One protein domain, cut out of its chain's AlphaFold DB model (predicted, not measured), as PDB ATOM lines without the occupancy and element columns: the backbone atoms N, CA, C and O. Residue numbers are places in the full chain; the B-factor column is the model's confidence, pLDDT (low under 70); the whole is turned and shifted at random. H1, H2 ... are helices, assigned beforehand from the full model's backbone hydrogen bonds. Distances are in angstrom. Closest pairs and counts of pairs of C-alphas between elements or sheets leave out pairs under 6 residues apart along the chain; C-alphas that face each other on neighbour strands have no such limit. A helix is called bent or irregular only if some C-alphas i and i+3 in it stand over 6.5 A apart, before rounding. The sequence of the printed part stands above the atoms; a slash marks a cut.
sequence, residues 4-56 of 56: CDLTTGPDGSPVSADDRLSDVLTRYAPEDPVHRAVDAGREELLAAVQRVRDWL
ATOM      1  N   CYS A   4      29.910  22.841  33.397       95.94
ATOM      2  CA  CYS A   4      30.848  22.407  32.358       95.94
ATOM      3  C   CYS A   4      30.984  20.878  32.260       95.94
ATOM      4  O   CYS A   4      31.192  20.367  31.166       95.94
ATOM      5  N   ASP A   5      30.806  20.135  33.360       95.06
ATOM      6  CA  ASP A   5      30.840  18.661  33.329       95.06
ATOM      7  C   ASP A   5      29.682  18.061  32.513       95.06
ATOM      8  O   ASP A   5      29.762  16.911  32.064       95.06
ATOM      9  N   LEU A   6      28.591  18.825  32.378       97.25
ATOM     10  CA  LEU A   6      27.365  18.449  31.679       97.25
ATOM     11  C   LEU A   6      27.291  19.020  30.263       97.25
ATOM     12  O   LEU A   6      26.590  18.453  29.434       97.25
ATOM     13  N   THR A   7      27.984  20.122  29.977       97.38
ATOM     14  CA  THR A   7      27.827  20.853  28.709       97.38
ATOM     15  C   THR A   7      29.074  20.887  27.836       97.38
ATOM     16  O   THR A   7      29.011  21.450  26.743       97.38
ATOM     17  N   THR A   8      30.193  20.313  28.284       96.75
ATOM     18  CA  THR A   8      31.468  20.365  27.558       96.75
ATOM     19  C   THR A   8      32.049  18.966  27.347       96.75
ATOM     20  O   THR A   8      32.258  18.205  28.293       96.75
ATOM     21  N   GLY A   9      32.311  18.624  26.086       93.50
ATOM     22  CA  GLY A   9      32.986  17.400  25.671       93.50
ATOM     23  C   GLY A   9      34.489  17.409  25.991       93.50
ATOM     24  O   GLY A   9      35.060  18.456  26.303       93.50
ATOM     25  N   PRO A  10      35.169  16.252  25.907       90.69
ATOM     26  CA  PRO A  10      36.599  16.132  26.221       90.69
ATOM     27  C   PRO A  10      37.511  16.945  25.288       90.69
ATOM     28  O   PRO A  10      38.633  17.272  25.661       90.69
ATOM     29  N   ASP A  11      37.036  17.275  24.088       94.50
ATOM     30  CA  ASP A  11      37.699  18.144  23.111       94.50
ATOM     31  C   ASP A  11      37.312  19.628  23.261       94.50
ATOM     32  O   ASP A  11      37.744  20.468  22.474       94.50
ATOM     33  N   GLY A  12      36.504  19.964  24.269       94.06
ATOM     34  CA  GLY A  12      35.990  21.310  24.500       94.06
ATOM     35  C   GLY A  12      34.743  21.660  23.685       94.06
ATOM     36  O   GLY A  12      34.241  22.776  23.816       94.06
ATOM     37  N   SER A  13      34.223  20.745  22.861       96.06
ATOM     38  CA  SER A  13      33.003  20.991  22.087       96.06
ATOM     39  C   SER A  13      31.758  21.072  22.988       96.06
ATOM     40  O   SER A  13      31.699  20.403  24.025       96.06
ATOM     41  N   PRO A  14      30.741  21.881  22.636       96.31
ATOM     42  CA  PRO A  14      29.474  21.879  23.357       96.31
ATOM     43  C   PRO A  14      28.766  20.528  23.235       96.31
ATOM     44  O   PRO A  14      28.644  19.983  22.138       96.31
ATOM     45  N   VAL A  15      28.230  20.030  24.346       97.12
ATOM     46  CA  VAL A  15      27.360  18.846  24.383       97.12
ATOM     47  C   VAL A  15      26.056  19.160  25.111       97.12
ATOM     48  O   VAL A  15      25.979  20.079  25.932       97.12
ATOM     49  N   SER A  16      25.002  18.404  24.805       97.50
ATOM     50  CA  SER A  16      23.760  18.469  25.574       97.50
ATOM     51  C   SER A  16      23.959  17.837  26.949       97.50
ATOM     52  O   SER A  16      24.558  16.767  27.065       97.50
ATOM     53  N   ALA A  17      23.386  18.459  27.982       97.88
ATOM     54  CA  ALA A  17      23.356  17.872  29.316       97.88
ATOM     55  C   ALA A  17      22.613  16.528  29.325       97.88
ATOM     56  O   ALA A  17      23.055  15.601  29.995       97.88
ATOM     57  N   ASP A  18      21.535  16.389  28.550       98.06
ATOM     58  CA  ASP A  18      20.778  15.135  28.493       98.06
ATOM     59  C   ASP A  18      21.582  14.005  27.830       98.06
ATOM     60  O   ASP A  18      21.667  12.901  28.375       98.06
ATOM     61  N   ASP A  19      22.271  14.313  26.725       97.62
ATOM     62  CA  ASP A  19      23.160  13.363  26.047       97.62
ATOM     63  C   ASP A  19      24.300  12.937  26.975       97.62
ATOM     64  O   ASP A  19      24.647  11.758  27.052       97.62
ATOM     65  N   ARG A  20      24.860  13.887  27.734       97.19
ATOM     66  CA  ARG A  20      25.925  13.613  28.697       97.19
ATOM     67  C   ARG A  20      25.459  12.705  29.832       97.19
ATOM     68  O   ARG A  20      26.185  11.781  30.194       97.19
ATOM     69  N   LEU A  21      24.274  12.937  30.393       97.62
ATOM     70  CA  LEU A  21      23.715  12.065  31.432       97.62
ATOM     71  C   LEU A  21      23.420  10.666  30.873       97.62
ATOM     72  O   LEU A  21      23.762   9.672  31.509       97.62
ATOM     73  N   SER A  22      22.882  10.583  29.656       97.62
ATOM     74  CA  SER A  22      22.605   9.314  28.971       97.62
ATOM     75  C   SER A  22      23.877   8.510  28.676       97.62
ATOM     76  O   SER A  22      23.906   7.297  28.887       97.62
ATOM     77  N   ASP A  23      24.958   9.171  28.251       96.62
ATOM     78  CA  ASP A  23      26.286   8.567  28.070       96.62
ATOM     79  C   ASP A  23      26.819   7.983  29.388       96.62
ATOM     80  O   ASP A  23      27.289   6.844  29.425       96.62
ATOM     81  N   VAL A  24      26.679   8.714  30.500       96.44
ATOM     82  CA  VAL A  24      27.078   8.210  31.823       96.44
ATOM     83  C   VAL A  24      26.254   6.981  32.223       96.44
ATOM     84  O   VAL A  24      26.840   5.971  32.615       96.44
ATOM     85  N   LEU A  25      24.927   7.018  32.070       97.69
ATOM     86  CA  LEU A  25      24.048   5.885  32.394       97.69
ATOM     87  C   LEU A  25      24.283   4.663  31.491       97.69
ATOM     88  O   LEU A  25      24.062   3.534  31.918       97.69
ATOM     89  N   THR A  26      24.771   4.876  30.268       98.06
ATOM     90  CA  THR A  26      25.156   3.798  29.344       98.06
ATOM     91  C   THR A  26      26.512   3.186  29.707       98.06
ATOM     92  O   THR A  26      26.727   1.991  29.515       98.06
ATOM     93  N   ARG A  27      27.449   3.989  30.226       97.62
ATOM     94  CA  ARG A  27      28.824   3.558  30.526       97.62
ATOM     95  C   ARG A  27      28.946   2.753  31.817       97.62
ATOM     96  O   ARG A  27      29.780   1.853  31.885       97.62
ATOM     97  N   TYR A  28      28.168   3.101  32.837       98.00
ATOM     98  CA  TYR A  28      28.220   2.463  34.153       98.00
ATOM     99  C   TYR A  28      27.019   1.538  34.354       98.00
ATOM    100  O   TYR A  28      25.891   1.917  34.048       98.00
ATOM    101  N   ALA A  29      27.251   0.334  34.887       97.69
ATOM    102  CA  ALA A  29      26.174  -0.605  35.206       97.69
ATOM    103  C   ALA A  29      25.240  -0.038  36.299       97.69
ATOM    104  O   ALA A  29      25.705   0.743  37.130       97.69
ATOM    105  N   PRO A  30      23.957  -0.441  36.365       97.81
ATOM    106  CA  PRO A  30      22.993   0.086  37.344       97.81
ATOM    107  C   PRO A  30      23.391  -0.058  38.826       97.81
ATOM    108  O   PRO A  30      22.906   0.660  39.704       97.81
ATOM    109  N   GLU A  31      24.272  -1.002  39.147       97.69
ATOM    110  CA  GLU A  31      24.794  -1.236  40.494       97.69
ATOM    111  C   GLU A  31      25.956  -0.307  40.855       97.69
ATOM    112  O   GLU A  31      26.284  -0.176  42.037       97.69
ATOM    113  N   ASP A  32      26.561   0.342  39.860       98.62
ATOM    114  CA  ASP A  32      27.665   1.269  40.050       98.62
ATOM    115  C   ASP A  32      27.186   2.522  40.809       98.62
ATOM    116  O   ASP A  32      26.138   3.096  40.479       98.62
ATOM    117  N   PRO A  33      27.932   2.988  41.829       98.44
ATOM    118  CA  PRO A  33      27.568   4.191  42.570       98.44
ATOM    119  C   PRO A  33      27.421   5.436  41.682       98.44
ATOM    120  O   PRO A  33      26.592   6.291  41.990       98.44
ATOM    121  N   VAL A  34      28.174   5.544  40.582       97.81
ATOM    122  CA  VAL A  34      28.064   6.652  39.621       97.81
ATOM    123  C   VAL A  34      26.725   6.604  38.901       97.81
ATOM    124  O   VAL A  34      26.043   7.627  38.840       97.81
ATOM    125  N   HIS A  35      26.321   5.429  38.406       98.31
ATOM    126  CA  HIS A  35      25.029   5.259  37.742       98.31
ATOM    127  C   HIS A  35      23.894   5.658  38.683       98.31
ATOM    128  O   HIS A  35      23.077   6.506  38.339       98.31
ATOM    129  N   ARG A  36      23.881   5.115  39.906       98.44
ATOM    130  CA  ARG A  36      22.828   5.401  40.893       98.44
ATOM    131  C   ARG A  36      22.756   6.874  41.270       98.44
ATOM    132  O   ARG A  36      21.662   7.409  41.403       98.44
ATOM    133  N   ALA A  37      23.902   7.526  41.453       98.12
ATOM    134  CA  ALA A  37      23.943   8.946  41.785       98.12
ATOM    135  C   ALA A  37      23.413   9.816  40.635       98.12
ATOM    136  O   ALA A  37      22.690  10.782  40.880       98.12
ATOM    137  N   VAL A  38      23.761   9.477  39.392       97.94
ATOM    138  CA  VAL A  38      23.309  10.207  38.202       97.94
ATOM    139  C   VAL A  38      21.829   9.981  37.929       97.94
ATOM    140  O   VAL A  38      21.126  10.951  37.669       97.94
ATOM    141  N   ASP A  39      21.351   8.744  38.039       98.25
ATOM    142  CA  ASP A  39      19.942   8.407  37.843       98.25
ATOM    143  C   ASP A  39      19.063   9.111  38.888       98.25
ATOM    144  O   ASP A  39      18.155   9.866  38.542       98.25
ATOM    145  N   ALA A  40      19.420   8.995  40.172       98.44
ATOM    146  CA  ALA A  40      18.686   9.642  41.260       98.44
ATOM    147  C   ALA A  40      18.722  11.179  41.192       98.44
ATOM    148  O   ALA A  40      17.790  11.841  41.644       98.44
ATOM    149  N   GLY A  41      19.803  11.759  40.664       97.81
ATOM    150  CA  GLY A  41      20.002  13.206  40.580       97.81
ATOM    151  C   GLY A  41      19.611  13.832  39.242       97.81
ATOM    152  O   GLY A  41      19.784  15.042  39.089       97.81
ATOM    153  N   ARG A  42      19.129  13.050  38.267       97.81
ATOM    154  CA  ARG A  42      19.010  13.472  36.862       97.81
ATOM    155  C   ARG A  42      18.264  14.793  36.693       97.81
ATOM    156  O   ARG A  42      18.768  15.701  36.035       97.81
ATOM    157  N   GLU A  43      17.086  14.911  37.297       98.19
ATOM    158  CA  GLU A  43      16.246  16.105  37.161       98.19
ATOM    159  C   GLU A  43      16.904  17.351  37.773       98.19
ATOM    160  O   GLU A  43      16.925  18.407  37.144       98.19
ATOM    161  N   GLU A  44      17.523  17.227  38.952       98.31
ATOM    162  CA  GLU A  44      18.216  18.348  39.602       98.31
ATOM    163  C   GLU A  44      19.469  18.774  38.825       98.31
ATOM    164  O   GLU A  44      19.762  19.964  38.716       98.31
ATOM    165  N   LEU A  45      20.199  17.822  38.235       98.06
ATOM    166  CA  LEU A  45      21.356  18.115  37.385       98.06
ATOM    167  C   LEU A  45      20.946  18.907  36.135       98.06
ATOM    168  O   LEU A  45      21.609  19.884  35.781       98.06
ATOM    169  N   LEU A  46      19.833  18.535  35.498       98.19
ATOM    170  CA  LEU A  46      19.274  19.283  34.368       98.19
ATOM    171  C   LEU A  46      18.789  20.675  34.798       98.19
ATOM    172  O   LEU A  46      19.087  21.665  34.127       98.19
ATOM    173  N   ALA A  47      18.115  20.777  35.945       98.06
ATOM    174  CA  ALA A  47      17.681  22.057  36.499       98.06
ATOM    175  C   ALA A  47      18.871  22.980  36.810       98.06
ATOM    176  O   ALA A  47      18.820  24.177  36.525       98.06
ATOM    177  N   ALA A  48      19.972  22.439  37.338       97.38
ATOM    178  CA  ALA A  48      21.194  23.195  37.590       97.38
ATOM    179  C   ALA A  48      21.789  23.792  36.310       97.38
ATOM    180  O   ALA A  48      22.218  24.947  36.321       97.38
ATOM    181  N   VAL A  49      21.769  23.043  35.203       98.06
ATOM    182  CA  VAL A  49      22.188  23.555  33.890       98.06
ATOM    183  C   VAL A  49      21.268  24.681  33.427       98.06
ATOM    184  O   VAL A  49      21.761  25.714  32.969       98.06
ATOM    185  N   GLN A  50      19.953  24.517  33.580       97.81
ATOM    186  CA  GLN A  50      18.988  25.528  33.155       97.81
ATOM    187  C   GLN A  50      19.153  26.843  33.925       97.81
ATOM    188  O   GLN A  50      19.193  27.898  33.305       97.81
ATOM    189  N   ARG A  51      19.377  26.791  35.244       97.44
ATOM    190  CA  ARG A  51      19.615  27.995  36.061       97.44
ATOM    191  C   ARG A  51      20.790  28.840  35.565       97.44
ATOM    192  O   ARG A  51      20.727  30.061  35.630       97.44
ATOM    193  N   VAL A  52      21.861  28.203  35.088       96.62
ATOM    194  CA  VAL A  52      23.013  28.923  34.517       96.62
ATOM    195  C   VAL A  52      22.672  29.494  33.143       96.62
ATOM    196  O   VAL A  52      23.057  30.621  32.850       96.62
ATOM    197  N   ARG A  53      21.938  28.747  32.311       95.19
ATOM    198  CA  ARG A  53      21.491  29.229  30.995       95.19
ATOM    199  C   ARG A  53      20.569  30.437  31.100       95.19
ATOM    200  O   ARG A  53      20.712  31.341  30.298       95.19
ATOM    201  N   ASP A  54      19.685  30.460  32.092       97.25
ATOM    202  CA  ASP A  54      18.754  31.571  32.325       97.25
ATOM    203  C   ASP A  54      19.446  32.831  32.872       97.25
ATOM    204  O   ASP A  54      18.863  33.913  32.860       97.25
ATOM    205  N   TRP A  55      20.670  32.698  33.391       95.06
ATOM    206  CA  TRP A  55      21.464  33.828  33.874       95.06
ATOM    207  C   TRP A  55      22.225  34.557  32.752       95.06
ATOM    208  O   TRP A  55      22.602  35.715  32.937       95.06
ATOM    209  N   LEU A  56      22.467  33.880  31.624       79.62
ATOM    210  CA  LEU A  56      23.192  34.403  30.458       79.62
ATOM    211  C   LEU A  56      22.259  35.158  29.505       79.62
ATOM    212  O   LEU A  56      22.720  36.189  28.964       79.62
TER     213      LEU A  56
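AT A GLANCE: This is residues 4 to 56 of the 56 residues of the protein "Phosphohydrolase" of Mycobacterium avium 10-5560 (UniProt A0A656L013). Picture a helical hairpin: H2 runs out, the chain turns tightly, and the strongly bent helix H3 comes back, with H3a beside the last part of H2 and H3b returning past H2's first residue. The short helix H1 packs on the beginning of H2, and residues 51 to 56 stick out at the far end of H3b. The 53 printed residues include three named helices, in the order H1, H2, H3, and no named strand; the class is all helix. The whole is only just compact, close to loose, with a radius of gyration of the C-alphas of 11.6 A and spans of 37 by 25 by 12 A.

HOW THE PARTS SIT: Start at H1, residues 4 to 7, which touches H2, residues 17 to 27; their closest C-alphas, of Leu 6 and Ala 17, are 4.7 A apart. H3, residues 33 to 53, was assigned as one helix by its hydrogen bonds but is bent, with C-alphas 40 and 43 8.0 A apart; its arms, H3a, residues 33 to 40, and H3b, residues 43 to 53, are about perpendicular at 75 degrees. H2 and H3a form a hairpin and touch at a steep tilt of 41 degrees, opposite ways, with C-alphas of Leu 25 and His 35 closest at 5.5 A. H2 and H3b only just touch, with 3 pairs of C-alphas within 8 A, the closest being those of Ala 17 and Leu 46 at 6.6 A; they run opposite ways at 36 degrees, only just a steep tilt. H1 is close to but not clearly touching H3b, and apart from H3a. In H2, H3a and H3b every O i to N i+4 pair is within hydrogen-bond range; H1 is too short for such a pair.

IN THESE COORDINATES: Find C-alpha 4 at (30.848, 22.407, 32.358); H1 runs 5.0 A from there to C-alpha 7. H2 begins at C-alpha 17, at (23.356, 17.872, 29.316), and runs 15.4 A to C-alpha 27. H3a covers 10.5 A, and H3b 15.4 A, ending at C-alpha 53, at (21.491, 29.229, 30.995).

THE WHOLE: The two C-alphas farthest apart, of Glu 31 and Leu 56, are 37.1 A apart. The printed part has no cut; the link from H1 to H2 is short and that from H2 to H3 tight. No printed residue is under 70 in pLDDT, and the mean of the printed part is 96.8.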